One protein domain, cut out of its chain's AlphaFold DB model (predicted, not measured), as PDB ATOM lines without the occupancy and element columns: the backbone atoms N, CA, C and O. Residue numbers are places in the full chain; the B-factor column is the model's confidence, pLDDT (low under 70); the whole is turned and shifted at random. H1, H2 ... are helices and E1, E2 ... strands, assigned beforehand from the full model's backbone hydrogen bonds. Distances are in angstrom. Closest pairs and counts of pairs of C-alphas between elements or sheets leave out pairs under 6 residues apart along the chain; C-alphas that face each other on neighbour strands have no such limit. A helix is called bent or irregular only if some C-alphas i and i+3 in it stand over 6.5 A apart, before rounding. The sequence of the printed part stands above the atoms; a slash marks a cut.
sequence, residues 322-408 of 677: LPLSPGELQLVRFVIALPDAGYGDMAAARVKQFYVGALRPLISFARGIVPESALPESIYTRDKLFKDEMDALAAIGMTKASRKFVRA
ATOM      1  N   LEU A 322     -56.666   0.289 -33.069       81.19
ATOM      2  CA  LEU A 322     -56.897   1.093 -34.265       81.19
ATOM      3  C   LEU A 322     -58.041   2.111 -34.067       81.19
ATOM      4  O   LEU A 322     -58.996   1.827 -33.340       81.19
ATOM      5  N   PRO A 323     -57.978   3.284 -34.730       79.62
ATOM      6  CA  PRO A 323     -56.844   3.785 -35.515       79.62
ATOM      7  C   PRO A 323     -55.670   4.218 -34.620       79.62
ATOM      8  O   PRO A 323     -55.875   4.672 -33.494       79.62
ATOM      9  N   LEU A 324     -54.436   4.083 -35.114       80.88
ATOM     10  CA  LEU A 324     -53.246   4.607 -34.430       80.88
ATOM     11  C   LEU A 324     -53.098   6.110 -34.695       80.88
ATOM     12  O   LEU A 324     -53.463   6.575 -35.764       80.88
ATOM     13  N   SER A 325     -52.552   6.881 -33.760       78.12
ATOM     14  CA  SER A 325     -52.180   8.286 -33.968       78.12
ATOM     15  C   SER A 325     -50.866   8.405 -34.761       78.12
ATOM     16  O   SER A 325     -50.098   7.440 -34.830       78.12
ATOM     17  N   PRO A 326     -50.533   9.577 -35.341       76.94
ATOM     18  CA  PRO A 326     -49.257   9.759 -36.038       76.94
ATOM     19  C   PRO A 326     -48.034   9.444 -35.161       76.94
ATOM     20  O   PRO A 326     -47.080   8.830 -35.637       76.94
ATOM     21  N   GLY A 327     -48.085   9.803 -33.875       81.69
ATOM     22  CA  GLY A 327     -47.028   9.475 -32.918       81.69
ATOM     23  C   GLY A 327     -46.953   7.981 -32.605       81.69
ATOM     24  O   GLY A 327     -45.869   7.411 -32.522       81.69
ATOM     25  N   GLU A 328     -48.099   7.303 -32.518       91.00
ATOM     26  CA  GLU A 328     -48.143   5.849 -32.315       91.00
ATOM     27  C   GLU A 328     -47.602   5.097 -33.535       91.00
ATOM     28  O   GLU A 328     -46.864   4.124 -33.380       91.00
ATOM     29  N   LEU A 329     -47.878   5.581 -34.752       87.50
ATOM     30  CA  LEU A 329     -47.255   5.059 -35.969       87.50
ATOM     31  C   LEU A 329     -45.738   5.281 -35.985       87.50
ATOM     32  O   LEU A 329     -45.013   4.418 -36.478       87.50
ATOM     33  N   GLN A 330     -45.241   6.401 -35.454       88.25
ATOM     34  CA  GLN A 330     -43.802   6.641 -35.324       88.25
ATOM     35  C   GLN A 330     -43.152   5.629 -34.376       88.25
ATOM     36  O   GLN A 330     -42.105   5.073 -34.712       88.25
ATOM     37  N   LEU A 331     -43.802   5.317 -33.251       93.06
ATOM     38  CA  LEU A 331     -43.340   4.255 -32.362       93.06
ATOM     39  C   LEU A 331     -43.336   2.894 -33.066       93.06
ATOM     40  O   LEU A 331     -42.338   2.182 -33.014       93.06
ATOM     41  N   VAL A 332     -44.402   2.545 -33.784       93.50
ATOM     42  CA  VAL A 332     -44.457   1.297 -34.562       93.50
ATOM     43  C   VAL A 332     -43.343   1.233 -35.615       93.50
ATOM     44  O   VAL A 332     -42.689   0.198 -35.743       93.50
ATOM     45  N   ARG A 333     -43.074   2.331 -36.335       93.06
ATOM     46  CA  ARG A 333     -41.969   2.427 -37.307       93.06
ATOM     47  C   ARG A 333     -40.615   2.179 -36.658       93.06
ATOM     48  O   ARG A 333     -39.826   1.418 -37.207       93.06
ATOM     49  N   PHE A 334     -40.374   2.783 -35.495       94.06
ATOM     50  CA  PHE A 334     -39.166   2.536 -34.714       94.06
ATOM     51  C   PHE A 334     -39.008   1.040 -34.409       94.06
ATOM     52  O   PHE A 334     -37.954   0.476 -34.684       94.06
ATOM     53  N   VAL A 335     -40.067   0.368 -33.937       94.00
ATOM     54  CA  VAL A 335     -40.015  -1.070 -33.616       94.00
ATOM     55  C   VAL A 335     -39.765  -1.941 -34.851       94.00
ATOM     56  O   VAL A 335     -38.982  -2.887 -34.785       94.00
ATOM     57  N   ILE A 336     -40.399  -1.626 -35.983       94.12
ATOM     58  CA  ILE A 336     -40.196  -2.346 -37.251       94.12
ATOM     59  C   ILE A 336     -38.751  -2.194 -37.747       94.12
ATOM     60  O   ILE A 336     -38.169  -3.175 -38.209       94.12
ATOM     61  N   ALA A 337     -38.171  -0.999 -37.613       92.44
ATOM     62  CA  ALA A 337     -36.814  -0.687 -38.057       92.44
ATOM     63  C   ALA A 337     -35.709  -1.363 -37.224       92.44
ATOM     64  O   ALA A 337     -34.545  -1.351 -37.629       92.44
ATOM     65  N   LEU A 338     -36.040  -1.962 -36.073       90.69
ATOM     66  CA  LEU A 338     -35.060  -2.690 -35.270       90.69
ATOM     67  C   LEU A 338     -34.558  -3.953 -36.011       90.69
ATOM     68  O   LEU A 338     -35.344  -4.624 -36.693       90.69
ATOM     69  N   PRO A 339     -33.269  -4.324 -35.865       88.44
ATOM     70  CA  PRO A 339     -32.685  -5.470 -36.564       88.44
ATOM     71  C   PRO A 339     -33.287  -6.815 -36.132       88.44
ATOM     72  O   PRO A 339     -33.552  -7.032 -34.948       88.44
ATOM     73  N   ASP A 340     -33.424  -7.746 -37.079       85.50
ATOM     74  CA  ASP A 340     -33.771  -9.146 -36.804       85.50
ATOM     75  C   ASP A 340     -32.542  -9.988 -36.413       85.50
ATOM     76  O   ASP A 340     -31.393  -9.623 -36.672       85.50
ATOM     77  N   ALA A 341     -32.782 -11.166 -35.822       75.56
ATOM     78  CA  ALA A 341     -31.751 -12.085 -35.314       75.56
ATOM     79  C   ALA A 341     -30.729 -12.581 -36.360       75.56
ATOM     80  O   ALA A 341     -29.692 -13.125 -35.988       75.56
ATOM     81  N   GLY A 342     -30.989 -12.380 -37.654       68.12
ATOM     82  CA  GLY A 342     -30.167 -12.892 -38.753       68.12
ATOM     83  C   GLY A 342     -28.789 -12.239 -38.927       68.12
ATOM     84  O   GLY A 342     -27.954 -12.802 -39.624       68.12
ATOM     85  N   TYR A 343     -28.515 -11.094 -38.291       63.22
ATOM     86  CA  TYR A 343     -27.267 -10.332 -38.495       63.22
ATOM     87  C   TYR A 343     -26.169 -10.574 -37.439       63.22
ATOM     88  O   TYR A 343     -25.209  -9.811 -37.356       63.22
ATOM     89  N   GLY A 344     -26.288 -11.611 -36.603       74.12
ATOM     90  CA  GLY A 344     -25.289 -11.930 -35.570       74.12
ATOM     91  C   GLY A 344     -25.324 -11.026 -34.328       74.12
ATOM     92  O   GLY A 344     -24.641 -11.311 -33.347       74.12
ATOM     93  N   ASP A 345     -26.159  -9.981 -34.308       79.62
ATOM     94  CA  ASP A 345     -26.414  -9.156 -33.120       79.62
ATOM     95  C   ASP A 345     -27.638  -9.684 -32.347       79.62
ATOM     96  O   ASP A 345     -28.751  -9.156 -32.422       79.62
ATOM     97  N   MET A 346     -27.424 -10.752 -31.570       81.50
ATOM     98  CA  MET A 346     -28.438 -11.334 -30.674       81.50
ATOM     99  C   MET A 346     -29.007 -10.320 -29.672       81.50
ATOM    100  O   MET A 346     -30.114 -10.506 -29.163       81.50
ATOM    101  N   ALA A 347     -28.260  -9.256 -29.361       80.94
ATOM    102  CA  ALA A 347     -28.709  -8.217 -28.453       80.94
ATOM    103  C   ALA A 347     -29.787  -7.354 -29.124       80.94
ATOM    104  O   ALA A 347     -30.839  -7.149 -28.525       80.94
ATOM    105  N   ALA A 348     -29.578  -6.941 -30.379       80.75
ATOM    106  CA  ALA A 348     -30.552  -6.183 -31.170       80.75
ATOM    107  C   ALA A 348     -31.882  -6.934 -31.365       80.75
ATOM    108  O   ALA A 348     -32.952  -6.355 -31.169       80.75
ATOM    109  N   ALA A 349     -31.825  -8.240 -31.636       85.50
ATOM    110  CA  ALA A 349     -33.021  -9.072 -31.778       85.50
ATOM    111  C   ALA A 349     -33.867  -9.130 -30.495       85.50
ATOM    112  O   ALA A 349     -35.097  -9.072 -30.549       85.50
ATOM    113  N   ARG A 350     -33.217  -9.175 -29.321       88.44
ATOM    114  CA  ARG A 350     -33.910  -9.108 -28.023       88.44
ATOM    115  C   ARG A 350     -34.592  -7.756 -27.807       88.44
ATOM    116  O   ARG A 350     -35.675  -7.729 -27.230       88.44
ATOM    117  N   VAL A 351     -34.007  -6.655 -28.294       88.88
ATOM    118  CA  VAL A 351     -34.634  -5.317 -28.242       88.88
ATOM    119  C   VAL A 351     -35.904  -5.280 -29.072       88.88
ATOM    120  O   VAL A 351     -36.940  -4.829 -28.587       88.88
ATOM    121  N   LYS A 352     -35.842  -5.792 -30.306       91.56
ATOM    122  CA  LYS A 352     -37.008  -5.865 -31.188       91.56
ATOM    123  C   LYS A 352     -38.117  -6.696 -30.559       91.56
ATOM    124  O   LYS A 352     -39.241  -6.221 -30.442       91.56
ATOM    125  N   GLN A 353     -37.792  -7.893 -30.074       91.94
ATOM    126  CA  GLN A 353     -38.758  -8.770 -29.416       91.94
ATOM    127  C   GLN A 353     -39.391  -8.115 -28.179       91.94
ATOM    128  O   GLN A 353     -40.605  -8.215 -27.992       91.94
ATOM    129  N   PHE A 354     -38.592  -7.414 -27.366       92.50
ATOM    130  CA  PHE A 354     -39.086  -6.643 -26.227       92.50
ATOM    131  C   PHE A 354     -40.104  -5.588 -26.671       92.50
ATOM    132  O   PHE A 354     -41.231  -5.580 -26.181       92.50
ATOM    133  N   TYR A 355     -39.743  -4.741 -27.635       92.81
ATOM    134  CA  TYR A 355     -40.610  -3.659 -28.092       92.81
ATOM    135  C   TYR A 355     -41.870  -4.150 -28.805       92.81
ATOM    136  O   TYR A 355     -42.948  -3.607 -28.577       92.81
ATOM    137  N   VAL A 356     -41.777  -5.226 -29.586       93.88
ATOM    138  CA  VAL A 356     -42.943  -5.893 -30.183       93.88
ATOM    139  C   VAL A 356     -43.917  -6.390 -29.105       93.88
ATOM    140  O   VAL A 356     -45.131  -6.343 -29.302       93.88
ATOM    141  N   GLY A 357     -43.415  -6.860 -27.958       92.75
ATOM    142  CA  GLY A 357     -44.245  -7.214 -26.800       92.75
ATOM    143  C   GLY A 357     -44.780  -5.998 -26.034       92.75
ATOM    144  O   GLY A 357     -45.910  -6.023 -25.552       92.75
ATOM    145  N   ALA A 358     -43.991  -4.925 -25.950       93.31
ATOM    146  CA  ALA A 358     -44.299  -3.726 -25.175       93.31
ATOM    147  C   ALA A 358     -45.209  -2.718 -25.899       93.31
ATOM    148  O   ALA A 358     -45.819  -1.883 -25.237       93.31
ATOM    149  N   LEU A 359     -45.335  -2.785 -27.230       93.88
ATOM    150  CA  LEU A 359     -46.098  -1.822 -28.038       93.88
ATOM    151  C   LEU A 359     -47.534  -1.614 -27.542       93.88
ATOM    152  O   LEU A 359     -47.945  -0.477 -27.315       93.88
ATOM    153  N   ARG A 360     -48.291  -2.701 -27.336       94.75
ATOM    154  CA  ARG A 360     -49.684  -2.621 -26.868       94.75
ATOM    155  C   ARG A 360     -49.776  -1.974 -25.475       94.75
ATOM    156  O   ARG A 360     -50.533  -1.010 -25.353       94.75
ATOM    157  N   PRO A 361     -49.020  -2.419 -24.451       93.50
ATOM    158  CA  PRO A 361     -48.975  -1.750 -23.148       93.50
ATOM    159  C   PRO A 361     -48.561  -0.277 -23.203       93.50
ATOM    160  O   PRO A 361     -49.211   0.547 -22.568       93.50
ATOM    161  N   LEU A 362     -47.530   0.071 -23.982       93.25
ATOM    162  CA  LEU A 362     -47.032   1.446 -24.102       93.25
ATOM    163  C   LEU A 362     -48.097   2.374 -24.694       93.25
ATOM    164  O   LEU A 362     -48.428   3.393 -24.094       93.25
ATOM    165  N   ILE A 363     -48.696   1.987 -25.823       92.94
ATOM    166  CA  ILE A 363     -49.760   2.768 -26.468       92.94
ATOM    167  C   ILE A 363     -50.989   2.852 -25.555       92.94
ATOM    168  O   ILE A 363     -51.558   3.925 -25.369       92.94
ATOM    169  N   SER A 364     -51.380   1.742 -24.926       89.25
ATOM    170  CA  SER A 364     -52.522   1.720 -24.005       89.25
ATOM    171  C   SER A 364     -52.294   2.635 -22.799       89.25
ATOM    172  O   SER A 364     -53.206   3.346 -22.378       89.25
ATOM    173  N   PHE A 365     -51.077   2.663 -22.256       90.38
ATOM    174  CA  PHE A 365     -50.713   3.526 -21.139       90.38
ATOM    175  C   PHE A 365     -50.657   4.999 -21.551       90.38
ATOM    176  O   PHE A 365     -51.195   5.841 -20.829       90.38
ATOM    177  N   ALA A 366     -50.087   5.317 -22.718       86.06
ATOM    178  CA  ALA A 366     -50.096   6.666 -23.291       86.06
ATOM    179  C   ALA A 366     -51.526   7.187 -23.485       86.06
ATOM    180  O   ALA A 366     -51.843   8.320 -23.123       86.06
ATOM    181  N   ARG A 367     -52.427   6.321 -23.962       87.19
ATOM    182  CA  ARG A 367     -53.852   6.630 -24.131       87.19
ATOM    183  C   ARG A 367     -54.630   6.737 -22.822       87.19
ATOM    184  O   ARG A 367     -55.725   7.298 -22.853       87.19
ATOM    185  N   GLY A 368     -54.103   6.204 -21.717       83.44
ATOM    186  CA  GLY A 368     -54.788   6.100 -20.423       83.44
ATOM    187  C   GLY A 368     -55.796   4.984 -20.287       83.44
ATOM    188  O   GLY A 368     -56.653   5.047 -19.419       83.44
ATOM    189  N   ILE A 369     -55.648   3.953 -21.106       82.62
ATOM    190  CA  ILE A 369     -56.462   2.742 -21.054       82.62
ATOM    191  C   ILE A 369     -55.997   1.830 -19.911       82.62
ATOM    192  O   ILE A 369     -56.817   1.188 -19.263       82.62
ATOM    193  N   VAL A 370     -54.686   1.773 -19.650       85.56
ATOM    194  CA  VAL A 370     -54.099   0.913 -18.610       85.56
ATOM    195  C   VAL A 370     -53.249   1.722 -17.624       85.56
ATOM    196  O   VAL A 370     -52.692   2.754 -18.013       85.56
ATOM    197  N   PRO A 371     -53.139   1.278 -16.357       90.12
ATOM    198  CA  PRO A 371     -52.276   1.910 -15.359       90.12
ATOM    199  C   PRO A 371     -50.786   1.640 -15.624       90.12
ATOM    200  O   PRO A 371     -50.428   0.748 -16.391       90.12
ATOM    201  N   GLU A 372     -49.906   2.379 -14.940       89.00
ATOM    202  CA  GLU A 372     -48.440   2.229 -15.050       89.00
ATOM    203  C   GLU A 372     -47.964   0.809 -14.708       89.00
ATOM    204  O   GLU A 372     -47.016   0.316 -15.307       89.00
ATOM    205  N   SER A 373     -48.660   0.109 -13.806       88.62
ATOM    206  CA  SER A 373     -48.347  -1.276 -13.432       88.62
ATOM    207  C   SER A 373     -48.500  -2.287 -14.574       88.62
ATOM    208  O   SER A 373     -48.003  -3.402 -14.459       88.62
ATOM    209  N   ALA A 374     -49.173  -1.920 -15.668       90.25
ATOM    210  CA  ALA A 374     -49.273  -2.748 -16.867       90.25
ATOM    211  C   ALA A 374     -48.056  -2.600 -17.803       90.25
ATOM    212  O   ALA A 374     -47.971  -3.307 -18.810       90.25
ATOM    213  N   LEU A 375     -47.136  -1.670 -17.514       90.81
ATOM    214  CA  LEU A 375     -45.929  -1.459 -18.307       90.81
ATOM    215  C   LEU A 375     -44.852  -2.509 -17.983       90.81
ATOM    216  O   LEU A 375     -44.765  -2.977 -16.849       90.81
ATOM    217  N   PRO A 376     -43.988  -2.864 -18.950       87.31
ATOM    218  CA  PRO A 376     -42.886  -3.791 -18.706       87.31
ATOM    219  C   PRO A 376     -41.897  -3.256 -17.656       87.31
ATOM    220  O   PRO A 376     -41.469  -2.104 -17.741       87.31
ATOM    221  N   GLU A 377     -41.474  -4.107 -16.714       76.62
ATOM    222  CA  GLU A 377     -40.550  -3.735 -15.625       76.62
ATOM    223  C   GLU A 377     -39.112  -3.455 -16.095       76.62
ATOM    224  O   GLU A 377     -38.388  -2.675 -15.477       76.62
ATOM    225  N   SER A 378     -38.671  -4.089 -17.186       70.00
ATOM    226  CA  SER A 378     -37.307  -3.960 -17.704       70.00
ATOM    227  C   SER A 378     -37.245  -2.985 -18.877       70.00
ATOM    228  O   SER A 378     -37.886  -3.223 -19.898       70.00
ATOM    229  N   ILE A 379     -36.414  -1.945 -18.788       68.94
ATOM    230  CA  ILE A 379     -36.117  -1.060 -19.920       68.94
ATOM    231  C   ILE A 379     -34.792  -1.459 -20.559       68.94
ATOM    232  O   ILE A 379     -33.759  -1.516 -19.892       68.94
ATOM    233  N   TYR A 380     -34.812  -1.674 -21.871       64.75
ATOM    234  CA  TYR A 380     -33.589  -1.795 -22.650       64.75
ATOM    235  C   TYR A 380     -33.001  -0.395 -22.892       64.75
ATOM    236  O   TYR A 380     -33.697   0.491 -23.382       64.75
ATOM    237  N   THR A 381     -31.739  -0.164 -22.529       59.91
ATOM    238  CA  THR A 381     -31.006   1.071 -22.862       59.91
ATOM    239  C   THR A 381     -29.672   0.691 -23.479       59.91
ATOM    240  O   THR A 381     -28.749   0.287 -22.775       59.91
ATOM    241  N   ARG A 382     -29.575   0.797 -24.804       64.69
ATOM    242  CA  ARG A 382     -28.297   0.739 -25.523       64.69
ATOM    243  C   ARG A 382     -28.042   2.130 -26.073       64.69
ATOM    244  O   ARG A 382     -28.900   2.655 -26.775       64.69
ATOM    245  N   ASP A 383     -26.874   2.697 -25.791       66.69
ATOM    246  CA  ASP A 383     -26.560   4.105 -26.089       66.69
ATOM    247  C   ASP A 383     -26.808   4.487 -27.558       66.69
ATOM    248  O   ASP A 383     -27.243   5.594 -27.856       66.69
ATOM    249  N   LYS A 384     -26.614   3.538 -28.485       66.31
ATOM    250  CA  LYS A 384     -26.826   3.735 -29.931       66.31
ATOM    251  C   LYS A 384     -28.293   3.868 -30.360       66.31
ATOM    252  O   LYS A 384     -28.533   4.377 -31.444       66.31
ATOM    253  N   LEU A 385     -29.246   3.393 -29.557       70.25
ATOM    254  CA  LEU A 385     -30.685   3.443 -29.861       70.25
ATOM    255  C   LEU A 385     -31.405   4.555 -29.096       70.25
ATOM    256  O   LEU A 385     -32.568   4.824 -29.367       70.25
ATOM    257  N   PHE A 386     -30.721   5.194 -28.145       79.62
ATOM    258  CA  PHE A 386     -31.347   6.068 -27.161       79.62
ATOM    259  C   PHE A 386     -32.083   7.253 -27.796       79.62
ATOM    260  O   PHE A 386     -33.171   7.593 -27.352       79.62
ATOM    261  N   LYS A 387     -31.535   7.867 -28.851       85.19
ATOM    262  CA  LYS A 387     -32.174   9.024 -29.491       85.19
ATOM    263  C   LYS A 387     -33.468   8.642 -30.214       85.19
ATOM    264  O   LYS A 387     -34.520   9.156 -29.859       85.19
ATOM    265  N   ASP A 388     -33.397   7.707 -31.160       85.94
ATOM    266  CA  ASP A 388     -34.556   7.305 -31.973       85.94
ATOM    267  C   ASP A 388     -35.677   6.704 -31.112       85.94
ATOM    268  O   ASP A 388     -36.862   6.909 -31.365       85.94
ATOM    269  N   GLU A 389     -35.294   5.994 -30.053       90.06
ATOM    270  CA  GLU A 389     -36.202   5.449 -29.051       90.06
ATOM    271  C   GLU A 389     -36.900   6.547 -28.235       90.06
ATOM    272  O   GLU A 389     -38.116   6.496 -28.045       90.06
ATOM    273  N   MET A 390     -36.153   7.542 -27.747       89.19
ATOM    274  CA  MET A 390     -36.721   8.654 -26.981       89.19
ATOM    275  C   MET A 390     -37.590   9.553 -27.858       89.19
ATOM    276  O   MET A 390     -38.648   9.974 -27.398       89.19
ATOM    277  N   ASP A 391     -37.208   9.778 -29.115       87.50
ATOM    278  CA  ASP A 391     -38.014  10.512 -30.093       87.50
ATOM    279  C   ASP A 391     -39.341   9.776 -30.367       87.50
ATOM    280  O   ASP A 391     -40.411  10.387 -30.370       87.50
ATOM    281  N   ALA A 392     -39.298   8.448 -30.522       90.06
ATOM    282  CA  ALA A 392     -40.482   7.612 -30.715       90.06
ATOM    283  C   ALA A 392     -41.413   7.571 -29.487       90.06
ATOM    284  O   ALA A 392     -42.635   7.591 -29.635       90.06
ATOM    285  N   LEU A 393     -40.859   7.530 -28.271       90.56
ATOM    286  CA  LEU A 393     -41.640   7.593 -27.030       90.56
ATOM    287  C   LEU A 393     -42.229   8.991 -26.808       90.56
ATOM    288  O   LEU A 393     -43.406   9.112 -26.462       90.56
ATOM    289  N   ALA A 394     -41.451  10.043 -27.062       87.81
ATOM    290  CA  ALA A 394     -41.910  11.423 -26.951       87.81
ATOM    291  C   ALA A 394     -43.080  11.704 -27.902       87.81
ATOM    292  O   ALA A 394     -44.023  12.398 -27.522       87.81
ATOM    293  N   ALA A 395     -43.075  11.096 -29.094       86.19
ATOM    294  CA  ALA A 395     -44.156  11.214 -30.070       86.19
ATOM    295  C   ALA A 395     -45.519  10.714 -29.549       86.19
ATOM    296  O   ALA A 395     -46.556  11.188 -30.008       86.19
ATOM    297  N   ILE A 396     -45.534   9.803 -28.569       88.94
ATOM    298  CA  ILE A 396     -46.756   9.342 -27.886       88.94
ATOM    299  C   ILE A 396     -46.934   9.951 -26.488       88.94
ATOM    300  O   ILE A 396     -47.704   9.440 -25.679       88.94
ATOM    301  N   GLY A 397     -46.220  11.037 -26.176       88.12
ATOM    302  CA  GLY A 397     -46.295  11.698 -24.871       88.12
ATOM    303  C   GLY A 397     -45.688  10.870 -23.737       88.12
ATOM    304  O   GLY A 397     -46.093  11.001 -22.581       88.12
ATOM    305  N   MET A 398     -44.729   9.998 -24.043       90.81
ATOM    306  CA  MET A 398     -44.015   9.185 -23.064       90.81
ATOM    307  C   MET A 398     -42.540   9.572 -22.990       90.81
ATOM    308  O   MET A 398     -41.951  10.095 -23.928       90.81
ATOM    309  N   THR A 399     -41.918   9.298 -21.852       90.00
ATOM    310  CA  THR A 399     -40.477   9.442 -21.649       90.00
ATOM    311  C   THR A 399     -39.975   8.349 -20.705       90.00
ATOM    312  O   THR A 399     -40.755   7.535 -20.198       90.00
ATOM    313  N   LYS A 400     -38.663   8.302 -20.478       87.50
ATOM    314  CA  LYS A 400     -38.019   7.393 -19.530       87.50
ATOM    315  C   LYS A 400     -37.483   8.185 -18.341       87.50
ATOM    316  O   LYS A 400     -36.616   9.036 -18.510       87.50
ATOM    317  N   ALA A 401     -37.949   7.868 -17.137       83.06
ATOM    318  CA  ALA A 401     -37.441   8.429 -15.887       83.06
ATOM    319  C   ALA A 401     -37.075   7.292 -14.930       83.06
ATOM    320  O   ALA A 401     -37.868   6.381 -14.718       83.06
ATOM    321  N   SER A 402     -35.862   7.308 -14.370       81.50
ATOM    322  CA  SER A 402     -35.399   6.293 -13.403       81.50
ATOM    323  C   SER A 402     -35.570   4.841 -13.877       81.50
ATOM    324  O   SER A 402     -35.938   3.965 -13.098       81.50
ATOM    325  N   ARG A 403     -35.307   4.580 -15.168       79.19
ATOM    326  CA  ARG A 403     -35.532   3.275 -15.825       79.19
ATOM    327  C   ARG A 403     -36.992   2.795 -15.785       79.19
ATOM    328  O   ARG A 403     -37.232   1.597 -15.879       79.19
ATOM    329  N   LYS A 404     -37.952   3.715 -15.706       84.00
ATOM    330  CA  LYS A 404     -39.385   3.463 -15.883       84.00
ATOM    331  C   LYS A 404     -39.943   4.314 -17.014       84.00
ATOM    332  O   LYS A 404     -39.445   5.405 -17.290       84.00
ATOM    333  N   PHE A 405     -40.968   3.791 -17.672       87.62
ATOM    334  CA  PHE A 405     -41.751   4.543 -18.638       87.62
ATOM    335  C   PHE A 405     -42.724   5.439 -17.878       87.62
ATOM    336  O   PHE A 405     -43.490   4.953 -17.054       87.62
ATOM    337  N   VAL A 406     -42.704   6.736 -18.157       87.38
ATOM    338  CA  VAL A 406     -43.604   7.706 -17.528       87.38
ATOM    339  C   VAL A 406     -44.241   8.574 -18.599       87.38
ATOM    340  O   VAL A 406     -43.680   8.752 -19.683       87.38
ATOM    341  N   ARG A 407     -45.419   9.133 -18.316       87.69
ATOM    342  CA  ARG A 407     -45.987  10.153 -19.199       87.69
ATOM    343  C   ARG A 407     -45.157  11.419 -19.097       87.69
ATOM    344  O   ARG A 407     -44.897  11.907 -18.000       87.69
ATOM    345  N   ALA A 408     -44.755  11.947 -20.240       83.00
ATOM    346  CA  ALA A 408     -44.226  13.292 -20.298       83.00
ATOM    347  C   ALA A 408     -45.402  14.265 -20.157       83.00
ATOM    348  O   ALA A 408     -46.456  14.069 -20.769       83.00
TER     349      ALA A 408
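Overview. This is residues 322 to 408 of the 677 residues of the protein "Putative ribonuclease" of Leishmania major (UniProt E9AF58). A small hairpin of two strands, E1 and E2, lies beside H3 and the arm H2b, on the side away from H1, in a tent of three helices. H1 forms the ridge between H2 and H3, while a long link, residues 368 to 385, crosses from H2 to H3 on the side away from H1. H2 is bent into two arms, H2a and H2b. The printed part has 87 residues with three named helices and two named strands, in the order H1 H2 H3 E1 E2; the sheet, E1 - E2, is antiparallel and the class is mostly helix. The whole is compact, with a radius of gyration of the C-alphas of 12.5 A and spans of 38 by 29 by 20 A.

Along the chain. E1 holds residues 398 to 401 and E2 residues 404 to 407, where C-alpha 407 stands at (-45.987, 10.153, -19.199). H3, residues 386 to 394, measures 11.8 A from first to last C-alpha. H1, residues 326 to 337, begins with C-alpha 326 at (-49.257, 9.759, -36.038) and measures 16.4 A. H2, residues 346 to 367, was assigned as one helix by its hydrogen bonds but is bent: C-alphas 357 and 360 are 7.1 A apart. Its arm H2a, residues 346 to 357, measures 16.8 A and begins with C-alpha 346 at (-28.438, -11.334, -30.674); its arm H2b, residues 360 to 367, measures 10.5 A.

Arrangement. E1 and E2 are antiparallel neighbours and form a hairpin; N 399 and O 406 are 2.8 A apart and N 401 and O 404 are 2.9 A apart, both within hydrogen-bond range. The closest C-alphas of H3 and E1, those of Leu 393 and Thr 399, are 5.8 A apart. Those of H2b and E2, Ala 366 and Arg 407, are 6.8 A apart. H3 touches H1 at a shallow tilt of 30 degrees, opposite ways, with the closest C-alphas, Leu 331 and Ala 392, 4.7 A apart. H1 and H2a form a helical hairpin at a shallow tilt of 32 degrees; H1 touches H2a with residues 335 to 336 alone, and the closest C-alphas, Val 335 and Tyr 355, are 6.1 A apart. H1 and H2b are close but not clearly touching, with the C-alphas of Glu 328 and Ile 363 6.8 A apart. The arms H2a and H2b stand at a steep tilt of 54 degrees. H3 is apart from H2a and from H2b. Every O i to N i+4 pair is within hydrogen-bond range in H1, H2a, H2b and H3.

Size, cuts and confidence. The C-alphas of Gly 344 and Gly 368, the two farthest apart, are 37.7 A apart. The printed part has no cut. The link from H2 to H3 is long, with 18 residues. Mean pLDDT of the printed part is 84.9, and residues 342 to 343 and 379 to 384 are under 70.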